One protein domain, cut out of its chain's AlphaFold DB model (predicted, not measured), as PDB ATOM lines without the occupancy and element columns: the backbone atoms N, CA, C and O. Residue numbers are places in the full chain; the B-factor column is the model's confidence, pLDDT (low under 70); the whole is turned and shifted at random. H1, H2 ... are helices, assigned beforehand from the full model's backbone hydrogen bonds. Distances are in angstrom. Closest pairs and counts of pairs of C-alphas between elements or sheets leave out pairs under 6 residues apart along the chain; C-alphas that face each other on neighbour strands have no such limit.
ATOM      1  N   ILE A  17     -19.277  56.814  41.488       40.72
ATOM      2  CA  ILE A  17     -20.579  56.198  41.749       40.72
ATOM      3  C   ILE A  17     -20.887  55.024  40.800       40.72
ATOM      4  O   ILE A  17     -21.319  53.984  41.276       40.72
ATOM      5  N   ALA A  18     -20.622  55.138  39.490       45.47
ATOM      6  CA  ALA A  18     -20.958  54.067  38.536       45.47
ATOM      7  C   ALA A  18     -20.071  52.818  38.710       45.47
ATOM      8  O   ALA A  18     -20.493  51.702  38.438       45.47
ATOM      9  N   ARG A  19     -18.840  53.005  39.202       58.00
ATOM     10  CA  ARG A  19     -17.892  51.915  39.480       58.00
ATOM     11  C   ARG A  19     -18.245  51.140  40.738       58.00
ATOM     12  O   ARG A  19     -18.092  49.925  40.768       58.00
ATOM     13  N   ALA A  20     -18.704  51.859  41.762       60.88
ATOM     14  CA  ALA A  20     -19.171  51.252  42.996       60.88
ATOM     15  C   ALA A  20     -20.400  50.373  42.728       60.88
ATOM     16  O   ALA A  20     -20.407  49.226  43.145       60.88
ATOM     17  N   GLU A  21     -21.373  50.861  41.954       66.56
ATOM     18  CA  GLU A  21     -22.616  50.133  41.659       66.56
ATOM     19  C   GLU A  21     -22.364  48.792  40.945       66.56
ATOM     20  O   GLU A  21     -22.793  47.753  41.435       66.56
ATOM     21  N   VAL A  22     -21.573  48.778  39.865       68.50
ATOM     22  CA  VAL A  22     -21.266  47.540  39.117       68.50
ATOM     23  C   VAL A  22     -20.480  46.535  39.962       68.50
ATOM     24  O   VAL A  22     -20.722  45.328  39.892       68.50
ATOM     25  N   CYS A  23     -19.549  47.019  40.787       73.38
ATOM     26  CA  CYS A  23     -18.828  46.159  41.716       73.38
ATOM     27  C   CYS A  23     -19.772  45.555  42.761       73.38
ATOM     28  O   CYS A  23     -19.798  44.341  42.954       73.38
ATOM     29  N   GLU A  24     -20.559  46.398  43.432       81.00
ATOM     30  CA  GLU A  24     -21.455  45.980  44.507       81.00
ATOM     31  C   GLU A  24     -22.493  44.970  43.991       81.00
ATOM     32  O   GLU A  24     -22.757  43.970  44.662       81.00
ATOM     33  N   GLU A  25     -23.015  45.161  42.775       78.94
ATOM     34  CA  GLU A  25     -23.902  44.204  42.104       78.94
ATOM     35  C   GLU A  25     -23.221  42.854  41.839       78.94
ATOM     36  O   GLU A  25     -23.787  41.809  42.173       78.94
ATOM     37  N   ALA A  26     -22.003  42.853  41.285       78.06
ATOM     38  CA  ALA A  26     -21.267  41.626  40.979       78.06
ATOM     39  C   ALA A  26     -20.937  40.812  42.243       78.06
ATOM     40  O   ALA A  26     -21.104  39.591  42.258       78.06
ATOM     41  N   PHE A  27     -20.529  41.478  43.325       80.19
ATOM     42  CA  PHE A  27     -20.240  40.829  44.608       80.19
ATOM     43  C   PHE A  27     -21.512  40.324  45.301       80.19
ATOM     44  O   PHE A  27     -21.532  39.202  45.813       80.19
ATOM     45  N   THR A  28     -22.600  41.096  45.250       81.75
ATOM     46  CA  THR A  28     -23.898  40.681  45.804       81.75
ATOM     47  C   THR A  28     -24.457  39.466  45.062       81.75
ATOM     48  O   THR A  28     -24.990  38.550  45.690       81.75
ATOM     49  N   ALA A  29     -24.299  39.407  43.734       81.50
ATOM     50  CA  ALA A  29     -24.708  38.257  42.924       81.50
ATOM     51  C   ALA A  29     -23.969  36.960  43.310       81.50
ATOM     52  O   ALA A  29     -24.525  35.873  43.164       81.50
ATOM     53  N   GLN A  30     -22.753  37.081  43.855       78.25
ATOM     54  CA  GLN A  30     -21.948  35.974  44.382       78.25
ATOM     55  C   GLN A  30     -22.194  35.708  45.883       78.25
ATOM     56  O   GLN A  30     -21.516  34.882  46.490       78.25
ATOM     57  N   GLY A  31     -23.166  36.393  46.498       78.25
ATOM     58  CA  GLY A  31     -23.521  36.234  47.911       78.25
ATOM     59  C   GLY A  31     -22.538  36.871  48.899       78.25
ATOM     60  O   GLY A  31     -22.575  36.524  50.080       78.25
ATOM     61  N   ALA A  32     -21.668  37.775  48.444       82.06
ATOM     62  CA  ALA A  32     -20.680  38.457  49.276       82.06
ATOM     63  C   ALA A  32     -21.130  39.851  49.734       82.06
ATOM     64  O   ALA A  32     -22.071  40.437  49.196       82.06
ATOM     65  N   ASP A  33     -20.440  40.387  50.744       82.62
ATOM     66  CA  ASP A  33     -20.679  41.741  51.244       82.62
ATOM     67  C   ASP A  33     -20.208  42.788  50.221       82.62
ATOM     68  O   ASP A  33     -19.024  42.874  49.889       82.62
ATOM     69  N   ALA A  34     -21.139  43.631  49.771       79.44
ATOM     70  CA  ALA A  34     -20.882  44.765  48.891       79.44
ATOM     71  C   ALA A  34     -19.793  45.714  49.437       79.44
ATOM     72  O   ALA A  34     -19.078  46.357  48.668       79.44
ATOM     73  N   ALA A  35     -19.589  45.772  50.761       83.50
ATOM     74  CA  ALA A  35     -18.534  46.577  51.370       83.50
ATOM     75  C   ALA A  35     -17.113  46.167  50.937       83.50
ATOM     76  O   ALA A  35     -16.200  46.996  51.014       83.50
ATOM     77  N   LEU A  36     -16.915  44.936  50.453       80.81
ATOM     78  CA  LEU A  36     -15.627  44.459  49.942       80.81
ATOM     79  C   LEU A  36     -15.137  45.257  48.729       80.81
ATOM     80  O   LEU A  36     -13.936  45.492  48.608       80.81
ATOM     81  N   CYS A  37     -16.051  45.774  47.905       78.69
ATOM     82  CA  CYS A  37     -15.721  46.629  46.763       78.69
ATOM     83  C   CYS A  37     -14.946  47.889  47.150       78.69
ATOM     84  O   CYS A  37     -14.152  48.399  46.366       78.69
ATOM     85  N   ARG A  38     -15.117  48.375  48.385       81.19
ATOM     86  CA  ARG A  38     -14.402  49.562  48.878       81.19
ATOM     87  C   ARG A  38     -12.905  49.326  49.073       81.19
ATOM     88  O   ARG A  38     -12.181  50.299  49.235       81.19
ATOM     89  N   LYS A  39     -12.451  48.067  49.071       83.38
ATOM     90  CA  LYS A  39     -11.028  47.694  49.134       83.38
ATOM     91  C   LYS A  39     -10.343  47.723  47.758       83.38
ATOM     92  O   LYS A  39      -9.125  47.617  47.692       83.38
ATOM     93  N   LEU A  40     -11.104  47.847  46.668       82.69
ATOM     94  CA  LEU A  40     -10.595  47.899  45.295       82.69
ATOM     95  C   LEU A  40     -10.462  49.365  44.864       82.69
ATOM     96  O   LEU A  40     -11.351  49.933  44.232       82.69
ATOM     97  N   GLU A  41      -9.365  50.003  45.272       75.50
ATOM     98  CA  GLU A  41      -9.203  51.463  45.171       75.50
ATOM     99  C   GLU A  41      -8.922  51.962  43.745       75.50
ATOM    100  O   GLU A  41      -9.164  53.132  43.439       75.50
ATOM    101  N   THR A  42      -8.428  51.089  42.862       74.25
ATOM    102  CA  THR A  42      -8.055  51.436  41.483       74.25
ATOM    103  C   THR A  42      -8.988  50.785  40.460       74.25
ATOM    104  O   THR A  42      -9.558  49.715  40.683       74.25
ATOM    105  N   SER A  43      -9.104  51.399  39.278       73.75
ATOM    106  CA  SER A  43      -9.847  50.803  38.158       73.75
ATOM    107  C   SER A  43      -9.247  49.470  37.692       73.75
ATOM    108  O   SER A  43      -9.980  48.594  37.237       73.75
ATOM    109  N   ALA A  44      -7.926  49.304  37.818       76.81
ATOM    110  CA  ALA A  44      -7.225  48.072  37.475       76.81
ATOM    111  C   ALA A  44      -7.513  46.945  38.488       76.81
ATOM    112  O   ALA A  44      -7.819  45.827  38.073       76.81
ATOM    113  N   ALA A  45      -7.514  47.252  39.791       82.31
ATOM    114  CA  ALA A  45      -7.934  46.337  40.854       82.31
ATOM    115  C   ALA A  45      -9.392  45.905  40.682       82.31
ATOM    116  O   ALA A  45      -9.712  44.719  40.781       82.31
ATOM    117  N   LEU A  46     -10.272  46.851  40.346       80.56
ATOM    118  CA  LEU A  46     -11.670  46.552  40.063       80.56
ATOM    119  C   LEU A  46     -11.824  45.633  38.842       80.56
ATOM    120  O   LEU A  46     -12.535  44.633  38.912       80.56
ATOM    121  N   ALA A  47     -11.141  45.938  37.734       80.69
ATOM    122  CA  ALA A  47     -11.175  45.102  36.535       80.69
ATOM    123  C   ALA A  47     -10.640  43.689  36.816       80.69
ATOM    124  O   ALA A  47     -11.257  42.717  36.390       80.69
ATOM    125  N   CYS A  48      -9.540  43.572  37.570       87.31
ATOM    126  CA  CYS A  48      -8.992  42.291  38.022       87.31
ATOM    127  C   CYS A  48     -10.057  41.475  38.761       87.31
ATOM    128  O   CYS A  48     -10.346  40.343  38.371       87.31
ATOM    129  N   ALA A  49     -10.702  42.074  39.767       89.62
ATOM    130  CA  ALA A  49     -11.687  41.378  40.587       89.62
ATOM    131  C   ALA A  49     -12.903  40.922  39.769       89.62
ATOM    132  O   ALA A  49     -13.330  39.776  39.884       89.62
ATOM    133  N   LEU A  50     -13.435  41.786  38.900       86.12
ATOM    134  CA  LEU A  50     -14.590  41.452  38.062       86.12
ATOM    135  C   LEU A  50     -14.273  40.335  37.061       86.12
ATOM    136  O   LEU A  50     -15.069  39.411  36.907       86.12
ATOM    137  N   ILE A  51     -13.096  40.368  36.425       87.81
ATOM    138  CA  ILE A  51     -12.672  39.305  35.503       87.81
ATOM    139  C   ILE A  51     -12.469  37.986  36.258       87.81
ATOM    140  O   ILE A  51     -12.886  36.942  35.760       87.81
ATOM    141  N   ALA A  52     -11.863  38.015  37.451       90.25
ATOM    142  CA  ALA A  52     -11.694  36.823  38.279       90.25
ATOM    143  C   ALA A  52     -13.050  36.221  38.678       90.25
ATOM    144  O   ALA A  52     -13.271  35.034  38.460       90.25
ATOM    145  N   LEU A  53     -13.990  37.030  39.178       87.25
ATOM    146  CA  LEU A  53     -15.327  36.557  39.559       87.25
ATOM    147  C   LEU A  53     -16.129  35.990  38.378       87.25
ATOM    148  O   LEU A  53     -16.921  35.069  38.565       87.25
ATOM    149  N   GLU A  54     -15.961  36.546  37.176       87.06
ATOM    150  CA  GLU A  54     -16.694  36.114  35.981       87.06
ATOM    151  C   GLU A  54     -16.070  34.871  35.325       87.06
ATOM    152  O   GLU A  54     -16.796  34.034  34.786       87.06
ATOM    153  N   ARG A  55     -14.733  34.763  35.312       89.56
ATOM    154  CA  ARG A  55     -14.018  33.844  34.408       89.56
ATOM    155  C   ARG A  55     -13.102  32.838  35.092       89.56
ATOM    156  O   ARG A  55     -12.692  31.900  34.407       89.56
ATOM    157  N   LEU A  56     -12.746  33.016  36.367       89.44
ATOM    158  CA  LEU A  56     -11.824  32.117  37.066       89.44
ATOM    159  C   LEU A  56     -12.485  30.772  37.379       89.44
ATOM    160  O   LEU A  56     -13.554  30.716  37.988       89.44
ATOM    161  N   GLU A  57     -11.830  29.684  36.980       89.12
ATOM    162  CA  GLU A  57     -12.272  28.322  37.245       89.12
ATOM    163  C   GLU A  57     -11.135  27.400  37.737       89.12
ATOM    164  O   GLU A  57     -10.115  27.260  37.054       89.12
ATOM    165  N   PRO A  58     -11.338  26.668  38.856       87.88
ATOM    166  CA  PRO A  58     -12.442  26.810  39.817       87.88
ATOM    167  C   PRO A  58     -12.535  28.220  40.426       87.88
ATOM    168  O   PRO A  58     -11.545  28.933  40.512       87.88
ATOM    169  N   ALA A  59     -13.747  28.633  40.806       87.94
ATOM    170  CA  ALA A  59     -13.978  29.971  41.340       87.94
ATOM    171  C   ALA A  59     -13.361  30.122  42.740       87.94
ATOM    172  O   ALA A  59     -13.559  29.266  43.606       87.94
ATOM    173  N   LEU A  60     -12.656  31.234  42.957       88.62
ATOM    174  CA  LEU A  60     -12.235  31.691  44.282       88.62
ATOM    175  C   LEU A  60     -13.410  32.324  45.031       88.62
ATOM    176  O   LEU A  60     -14.366  32.810  44.422       88.62
ATOM    177  N   SER A  61     -13.323  32.355  46.360       90.25
ATOM    178  CA  SER A  61     -14.277  33.136  47.143       90.25
ATOM    179  C   SER A  61     -14.111  34.640  46.862       90.25
ATOM    180  O   SER A  61     -13.002  35.095  46.571       90.25
ATOM    181  N   PRO A  62     -15.178  35.451  46.969       89.56
ATOM    182  CA  PRO A  62     -15.072  36.893  46.743       89.56
ATOM    183  C   PRO A  62     -14.067  37.601  47.665       89.56
ATOM    184  O   PRO A  62     -13.421  38.553  47.234       89.56
ATOM    185  N   ASP A  63     -13.882  37.118  48.898       90.62
ATOM    186  CA  ASP A  63     -12.853  37.624  49.814       90.62
ATOM    187  C   ASP A  63     -11.433  37.360  49.289       90.62
ATOM    188  O   ASP A  63     -10.615  38.279  49.254       90.62
ATOM    189  N   GLU A  64     -11.160  36.136  48.820       92.75
ATOM    190  CA  GLU A  64      -9.866  35.773  48.226       92.75
ATOM    191  C   GLU A  64      -9.600  36.565  46.943       92.75
ATOM    192  O   GLU A  64      -8.484  37.027  46.725       92.75
ATOM    193  N   VAL A  65     -10.616  36.776  46.097       91.38
ATOM    194  CA  VAL A  65     -10.469  37.607  44.890       91.38
ATOM    195  C   VAL A  65     -10.073  39.038  45.255       91.38
ATOM    196  O   VAL A  65      -9.191  39.615  44.620       91.38
ATOM    197  N   VAL A  66     -10.695  39.616  46.285       90.88
ATOM    198  CA  VAL A  66     -10.382  40.982  46.726       90.88
ATOM    199  C   VAL A  66      -8.984  41.070  47.305       90.88
ATOM    200  O   VAL A  66      -8.266  41.999  46.959       90.88
ATOM    201  N   GLU A  67      -8.585  40.106  48.134       92.94
ATOM    202  CA  GLU A  67      -7.228  40.038  48.681       92.94
ATOM    203  C   GLU A  67      -6.174  39.985  47.567       92.94
ATOM    204  O   GLU A  67      -5.179  40.703  47.612       92.94
ATOM    205  N   ARG A  68      -6.419  39.185  46.524       92.19
ATOM    206  CA  ARG A  68      -5.493  39.022  45.395       92.19
ATOM    207  C   ARG A  68      -5.450  40.234  44.467       92.19
ATOM    208  O   ARG A  68      -4.389  40.566  43.951       92.19
ATOM    209  N   CYS A  69      -6.585  40.894  44.240       90.44
ATOM    210  CA  CYS A  69      -6.681  42.011  43.300       90.44
ATOM    211  C   CYS A  69      -6.488  43.396  43.944       90.44
ATOM    212  O   CYS A  69      -6.311  44.363  43.206       90.44
ATOM    213  N   SER A  70      -6.514  43.546  45.275       87.88
ATOM    214  CA  SER A  70      -6.483  44.873  45.922       87.88
ATOM    215  C   SER A  70      -5.196  45.659  45.683       87.88
ATOM    216  O   SER A  70      -5.223  46.887  45.675       87.88
ATOM    217  N   GLU A  71      -4.075  44.970  45.464       84.69
ATOM    218  CA  GLU A  71      -2.775  45.607  45.214       84.69
ATOM    219  C   GLU A  71      -2.525  45.905  43.727       84.69
ATOM    220  O   GLU A  71      -1.516  46.517  43.372       84.69
ATOM    221  N   VAL A  72      -3.443  45.511  42.840       82.06
ATOM    222  CA  VAL A  72      -3.294  45.709  41.397       82.06
ATOM    223  C   VAL A  72      -3.421  47.190  41.052       82.06
ATOM    224  O   VAL A  72      -4.458  47.827  41.244       82.06
ATOM    225  N   GLN A  73      -2.349  47.739  40.487       75.00
ATOM    226  CA  GLN A  73      -2.298  49.128  40.017       75.00
ATOM    227  C   GLN A  73      -2.223  49.228  38.489       75.00
ATOM    228  O   GLN A  73      -2.642  50.237  37.925       75.00
ATOM    229  N   GLN A  74      -1.731  48.180  37.825       74.44
ATOM    230  CA  GLN A  74      -1.401  48.179  36.399       74.44
ATOM    231  C   GLN A  74      -2.545  47.620  35.552       74.44
ATOM    232  O   GLN A  74      -3.140  46.600  35.906       74.44
ATOM    233  N   VAL A  75      -2.839  48.254  34.413       75.12
ATOM    234  CA  VAL A  75      -3.916  47.824  33.492       75.12
ATOM    235  C   VAL A  75      -3.533  46.532  32.754       75.12
ATOM    236  O   VAL A  75      -4.389  45.756  32.335       75.12
ATOM    237  N   GLU A  76      -2.239  46.245  32.664       76.69
ATOM    238  CA  GLU A  76      -1.649  45.067  32.039       76.69
ATOM    239  C   GLU A  76      -2.100  43.761  32.698       76.69
ATOM    240  O   GLU A  76      -2.242  42.753  32.003       76.69
ATOM    241  N   ILE A  77      -2.363  43.779  34.008       84.50
ATOM    242  CA  ILE A  77      -2.819  42.614  34.774       84.50
ATOM    243  C   ILE A  77      -4.229  42.183  34.326       84.50
ATOM    244  O   ILE A  77      -4.380  41.068  33.819       84.50
ATOM    245  N   PRO A  78      -5.276  43.032  34.398       83.81
ATOM    246  CA  PRO A  78      -6.592  42.657  33.886       83.81
ATOM    247  C   PRO A  78      -6.612  42.452  32.358       83.81
ATOM    248  O   PRO A  78      -7.406  41.647  31.857       83.81
ATOM    249  N   THR A  79      -5.714  43.089  31.595       83.06
ATOM    250  CA  THR A  79      -5.498  42.747  30.177       83.06
ATOM    251  C   THR A  79      -4.989  41.315  30.006       83.06
ATOM    252  O   THR A  79      -5.558  40.571  29.206       83.06
ATOM    253  N   CYS A  80      -3.980  40.899  30.778       85.94
ATOM    254  CA  CYS A  80      -3.453  39.531  30.776       85.94
ATOM    255  C   CYS A  80      -4.566  38.515  31.035       85.94
ATOM    256  O   CYS A  80      -4.746  37.577  30.257       85.94
ATOM    257  N   MET A  81      -5.369  38.750  32.076       90.00
ATOM    258  CA  MET A  81      -6.482  37.874  32.448       90.00
ATOM    259  C   MET A  81      -7.531  37.780  31.333       90.00
ATOM    260  O   MET A  81      -8.028  36.694  31.028       90.00
ATOM    261  N   THR A  82      -7.839  38.906  30.680       87.88
ATOM    262  CA  THR A  82      -8.763  38.941  29.540       87.88
ATOM    263  C   THR A  82      -8.239  38.074  28.396       87.88
ATOM    264  O   THR A  82      -8.945  37.162  27.965       87.88
ATOM    265  N   ILE A  83      -6.990  38.282  27.967       86.94
ATOM    266  CA  ILE A  83      -6.366  37.536  26.862       86.94
ATOM    267  C   ILE A  83      -6.254  36.042  27.194       86.94
ATOM    268  O   ILE A  83      -6.593  35.195  26.366       86.94
ATOM    269  N   ALA A  84      -5.830  35.702  28.415       88.56
ATOM    270  CA  ALA A  84      -5.753  34.320  28.878       88.56
ATOM    271  C   ALA A  84      -7.128  33.630  28.803       88.56
ATOM    272  O   ALA A  84      -7.241  32.500  28.320       88.56
ATOM    273  N   SER A  85      -8.189  34.346  29.188       88.12
ATOM    274  CA  SER A  85      -9.551  33.818  29.164       88.12
ATOM    275  C   SER A  85     -10.151  33.677  27.756       88.12
ATOM    276  O   SER A  85     -10.987  32.798  27.552       88.12
ATOM    277  N   GLU A  86      -9.734  34.470  26.759       82.44
ATOM    278  CA  GLU A  86     -10.299  34.411  25.395       82.44
ATOM    279  C   GLU A  86     -10.091  33.040  24.729       82.44
ATOM    280  O   GLU A  86     -10.945  32.574  23.970       82.44
ATOM    281  N   ARG A  87      -8.983  32.355  25.038       68.75
ATOM    282  CA  ARG A  87      -8.615  31.082  24.401       68.75
ATOM    283  C   ARG A  87      -9.519  29.916  24.807       68.75
ATOM    284  O   ARG A  87      -9.785  29.032  23.993       68.75
ATOM    285  N   HIS A  88      -9.994  29.916  26.052       67.12
ATOM    286  CA  HIS A  88     -10.761  28.811  26.639       67.12
ATOM    287  C   HIS A  88     -12.117  29.238  27.215       67.12
ATOM    288  O   HIS A  88     -12.839  28.409  27.764       67.12
ATOM    289  N   LYS A  89     -12.481  30.519  27.060       76.62
ATOM    290  CA  LYS A  89     -13.614  31.194  27.724       76.62
ATOM    291  C   LYS A  89     -13.583  31.113  29.255       76.62
ATOM    292  O   LYS A  89     -14.596  31.368  29.893       76.62
ATOM    293  N   LYS A  90     -12.442  30.724  29.818       85.62
ATOM    294  CA  LYS A  90     -12.201  30.463  31.236       85.62
ATOM    295  C   LYS A  90     -10.759  30.839  31.539       85.62
ATOM    296  O   LYS A  90      -9.897  30.672  30.675       85.62
ATOM    297  N   LEU A  91     -10.530  31.348  32.735       89.25
ATOM    298  CA  LEU A  91      -9.222  31.629  33.305       89.25
ATOM    299  C   LEU A  91      -8.944  30.531  34.332       89.25
ATOM    300  O   LEU A  91      -9.767  30.319  35.212       89.25
ATOM    301  N   ASP A  92      -7.840  29.801  34.215       91.50
ATOM    302  CA  ASP A  92      -7.440  28.856  35.261       91.50
ATOM    303  C   ASP A  92      -6.591  29.552  36.337       91.50
ATOM    304  O   ASP A  92      -6.132  30.684  36.163       91.50
ATOM    305  N   HIS A  93      -6.394  28.878  37.472       91.44
ATOM    306  CA  HIS A  93      -5.603  29.423  38.579       91.44
ATOM    307  C   HIS A  93      -4.153  29.725  38.201       91.44
ATOM    308  O   HIS A  93      -3.602  30.713  38.672       91.44
ATOM    309  N   GLU A  94      -3.521  28.894  37.371       91.81
ATOM    310  CA  GLU A  94      -2.121  29.100  36.993       91.81
ATOM    311  C   GLU A  94      -1.974  30.369  36.149       91.81
ATOM    312  O   GLU A  94      -1.079  31.181  36.386       91.81
ATOM    313  N   ALA A  95      -2.887  30.581  35.203       90.94
ATOM    314  CA  ALA A  95      -2.959  31.786  34.399       90.94
ATOM    315  C   ALA A  95      -3.308  33.014  35.240       90.94
ATOM    316  O   ALA A  95      -2.737  34.076  35.008       90.94
ATOM    317  N   PHE A  96      -4.194  32.876  36.230       92.94
ATOM    318  CA  PHE A  96      -4.508  33.958  37.158       92.94
ATOM    319  C   PHE A  96      -3.270  34.415  37.938       92.94
ATOM    320  O   PHE A  96      -2.916  35.588  37.854       92.94
ATOM    321  N   GLU A  97      -2.562  33.498  38.602       92.38
ATOM    322  CA  GLU A  97      -1.340  33.829  39.352       92.38
ATOM    323  C   GLU A  97      -0.242  34.364  38.419       92.38
ATOM    324  O   GLU A  97       0.370  35.388  38.703       92.38
ATOM    325  N   THR A  98      -0.066  33.760  37.235       90.62
ATOM    326  CA  THR A  98       0.877  34.261  36.218       90.62
ATOM    327  C   THR A  98       0.559  35.707  35.817       90.62
ATOM    328  O   THR A  98       1.467  36.515  35.611       90.62
ATOM    329  N   CYS A  99      -0.723  36.051  35.675       89.50
ATOM    330  CA  CYS A  99      -1.139  37.405  35.330       89.50
ATOM    331  C   CYS A  99      -0.921  38.401  36.475       89.50
ATOM    332  O   CYS A  99      -0.520  39.529  36.199       89.50
ATOM    333  N   LEU A 100      -1.131  37.997  37.732       88.69
ATOM    334  CA  LEU A 100      -0.824  38.830  38.903       88.69
ATOM    335  C   LEU A 100       0.682  39.105  39.031       88.69
ATOM    336  O   LEU A 100       1.073  40.220  39.366       88.69
ATOM    337  N   ASP A 101       1.514  38.123  38.679       84.50
ATOM    338  CA  ASP A 101       2.979  38.220  38.702       84.50
ATOM    339  C   ASP A 101       3.578  38.853  37.431       84.50
ATOM    340  O   ASP A 101       4.801  38.956  37.287       84.50
ATOM    341  N   THR A 102       2.742  39.267  36.473       71.12
ATOM    342  CA  THR A 102       3.220  39.817  35.201       71.12
ATOM    343  C   THR A 102       3.942  41.140  35.427       71.12
ATOM    344  O   THR A 102       3.333  42.179  35.661       71.12
ATOM    345  N   THR A 103       5.260  41.134  35.250       58.44
ATOM    346  CA  THR A 103       6.026  42.361  35.027       58.44
ATOM    347  C   THR A 103       5.756  42.806  33.590       58.44
ATOM    348  O   THR A 103       6.178  42.111  32.669       58.44
ATOM    349  N   GLY A 104       4.999  43.892  33.394       57.75
ATOM    350  CA  GLY A 104       4.449  44.329  32.101       57.75
ATOM    351  C   GLY A 104       5.341  44.142  30.858       57.75
ATOM    352  O   GLY A 104       6.564  44.243  30.897       57.75
ATOM    353  N   TYR A 105       4.707  43.916  29.705       57.25
ATOM    354  CA  TYR A 105       5.372  43.581  28.433       57.25
ATOM    355  C   TYR A 105       6.087  44.757  27.744       57.25
ATOM    356  O   TYR A 105       6.701  44.584  26.689       57.25
ATOM    357  N   PHE A 106       6.022  45.957  28.321       53.97
ATOM    358  CA  PHE A 106       6.850  47.090  27.929       53.97
ATOM    359  C   PHE A 106       8.049  47.186  28.880       53.97
ATOM    360  O   PHE A 106       7.899  47.470  30.060       53.97
ATOM    361  N   ALA A 107       9.264  46.985  28.368       46.81
ATOM    362  CA  ALA A 107      10.476  46.934  29.192       46.81
ATOM    363  C   ALA A 107      10.895  48.271  29.853       46.81
ATOM    364  O   ALA A 107      11.797  48.279  30.691       46.81
ATOM    365  N   ASP A 108      10.280  49.402  29.490       53.66
ATOM    366  CA  ASP A 108      10.624  50.729  30.015       53.66
ATOM    367  C   ASP A 108       9.539  51.252  30.969       53.66
ATOM    368  O   ASP A 108       8.443  51.622  30.546       53.66
ATOM    369  N   ALA A 109       9.876  51.339  32.259       47.38
ATOM    370  CA  ALA A 109       8.992  51.828  33.317       47.38
ATOM    371  C   ALA A 109       8.498  53.272  33.086       47.38
ATOM    372  O   ALA A 109       7.388  53.609  33.491       47.38
ATOM    373  N   ALA A 110       9.277  54.120  32.402       45.94
ATOM    374  CA  ALA A 110       8.836  55.473  32.049       45.94
ATOM    375  C   ALA A 110       7.769  55.459  30.940       45.94
ATOM    376  O   ALA A 110       6.898  56.321  30.892       45.94
ATOM    377  N   THR A 111       7.822  54.452  30.066       51.75
ATOM    378  CA  THR A 111       6.883  54.268  28.953       51.75
ATOM    379  C   THR A 111       5.565  53.640  29.425       51.75
ATOM    380  O   THR A 111       4.503  54.042  28.951       51.75
ATOM    381  N   LEU A 112       5.630  52.724  30.401       52.62
ATOM    382  CA  LEU A 112       4.473  52.196  31.139       52.62
ATOM    383  C   LEU A 112       3.707  53.314  31.845       52.62
ATOM    384  O   LEU A 112       2.515  53.466  31.612       52.62
ATOM    385  N   GLY A 113       4.403  54.164  32.606       52.53
ATOM    386  CA  GLY A 113       3.760  55.252  33.345       52.53
ATOM    387  C   GLY A 113       3.025  56.260  32.455       52.53
ATOM    388  O   GLY A 113       1.955  56.727  32.832       52.53
ATOM    389  N   ASP A 114       3.542  56.580  31.265       52.78
ATOM    390  CA  ASP A 114       2.867  57.480  30.315       52.78
ATOM    391  C   ASP A 114       1.608  56.841  29.697       52.78
ATOM    392  O   ASP A 114       0.582  57.512  29.547       52.78
ATOM    393  N   LEU A 115       1.670  55.549  29.351       56.56
ATOM    394  CA  LEU A 115       0.553  54.811  28.756       56.56
ATOM    395  C   LEU A 115      -0.535  54.512  29.795       56.56
ATOM    396  O   LEU A 115      -1.712  54.757  29.537       56.56
ATOM    397  N   GLU A 116      -0.143  54.069  30.989       55.84
ATOM    398  CA  GLU A 116      -1.026  53.884  32.140       55.84
ATOM    399  C   GLU A 116      -1.658  55.213  32.552       55.84
ATOM    400  O   GLU A 116      -2.861  55.276  32.798       55.84
ATOM    401  N   LYS A 117      -0.898  56.317  32.554       56.44
ATOM    402  CA  LYS A 117      -1.449  57.651  32.811       56.44
ATOM    403  C   LYS A 117      -2.455  58.065  31.744       56.44
ATOM    404  O   LYS A 117      -3.482  58.640  32.085       56.44
ATOM    405  N   ALA A 118      -2.210  57.775  30.469       52.16
ATOM    406  CA  ALA A 118      -3.186  58.034  29.415       52.16
ATOM    407  C   ALA A 118      -4.460  57.184  29.606       52.16
ATOM    408  O   ALA A 118      -5.560  57.727  29.522       52.16
ATOM    409  N   LEU A 119      -4.320  55.901  29.961       52.16
ATOM    410  CA  LEU A 119      -5.423  54.970  30.250       52.16
ATOM    411  C   LEU A 119      -6.248  55.372  31.479       52.16
ATOM    412  O   LEU A 119      -7.472  55.284  31.469       52.16
ATOM    413  N   THR A 120      -5.586  55.874  32.515       49.22
ATOM    414  CA  THR A 120      -6.211  56.389  33.745       49.22
ATOM    415  C   THR A 120      -6.696  57.837  33.611       49.22
ATOM    416  O   THR A 120      -7.516  58.296  34.395       49.22
ATOM    417  N   THR A 121      -6.278  58.579  32.580       46.09
ATOM    418  CA  THR A 121      -6.853  59.904  32.274       46.09
ATOM    419  C   THR A 121      -8.246  59.780  31.640       46.09
ATOM    420  O   THR A 121      -9.062  60.691  31.774       46.09
ATOM    421  N   PHE A 122      -8.575  58.641  31.015       47.88
ATOM    422  CA  PHE A 122      -9.971  58.313  30.678       47.88
ATOM    423  C   PHE A 122     -10.848  58.173  31.911       47.88
ATOM    424  O   PHE A 122     -12.049  58.462  31.875       47.88
ATOM    425  N   GLU A 123     -10.241  57.684  32.987       42.09
ATOM    426  CA  GLU A 123     -10.890  57.416  34.248       42.09
ATOM    427  C   GLU A 123     -11.408  58.740  34.830       42.09
ATOM    428  O   GLU A 123     -10.678  59.673  35.153       42.09
TER     429      GLU A 123
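What this domain is: This is residues 17 to 123 of the 314 residues of an uncharacterized protein of Deltaproteobacteria bacterium RIFOXYA12_FULL_61_11 (UniProt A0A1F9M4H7). Three helices, H1, H3 and H5, run side by side with H3 in the middle, and three shorter ones cover one side of them: H2 and H4 cross over H1 and H3, while H6 folds back on H5. H7 lies off to one side and touches no helix. The printed part, 107 residues with seven named helices, H1 to H7 in order, and no named strand, is all helix. It is compact, with a radius of gyration of the C-alphas of 13.7 A and spans of 41 by 32 by 20 A.

How they stand to each other: Start with H1, residues 17 to 29, which touches H2, residues 34 to 39, at a steep tilt of 56 degrees; their closest C-alphas, of Glu 24 and Ala 34, are 4.6 A apart. With residues 23 to 26 alone, H1 touches the hub, H3, residues 43 to 55, at a shallow tilt of 26 degrees; the closest C-alphas, Ala 26 and Leu 50, are 7.3 A apart. H4, residues 62 to 69, touches H3 at a steep tilt of 47 degrees, closest at C-alphas 69 and 45, 5.1 A. H5, residues 76 to 88, touches H3 at 18 degrees, a shallow tilt, the same way, closest at C-alphas 78 and 48, 4.8 A. H5 and H6, residues 93 to 100, form a helical hairpin, closest at C-alphas 77 and 99, 5.5 A. H7, residues 109 to 121, is close to H3 but not clearly touching. Each O i to N i+4 pair is within hydrogen-bond range in H1, H3, H4, H6 and H7; H5 has 7 of 9, and H2 has 0 of 2 but 3 of 3 O i to N i+3 pairs.

Where its parts are: Find C-alpha 17 at (-20.579, 56.198, 41.749), where H1 begins its 18.4 A. H3 spans 17.9 A, H5 19.4 A and H7 17.8 A, ending at C-alpha 121, (-6.853, 59.904, 32.274).

The domain as a whole: The farthest C-alphas, Gly 31 and Asp 108, are 41.2 A apart. The printed part has no cut and no long link. Its mean pLDDT is 76.3; look for values under 70 at residues 17 to 22, 87 to 88 and 103 to 123.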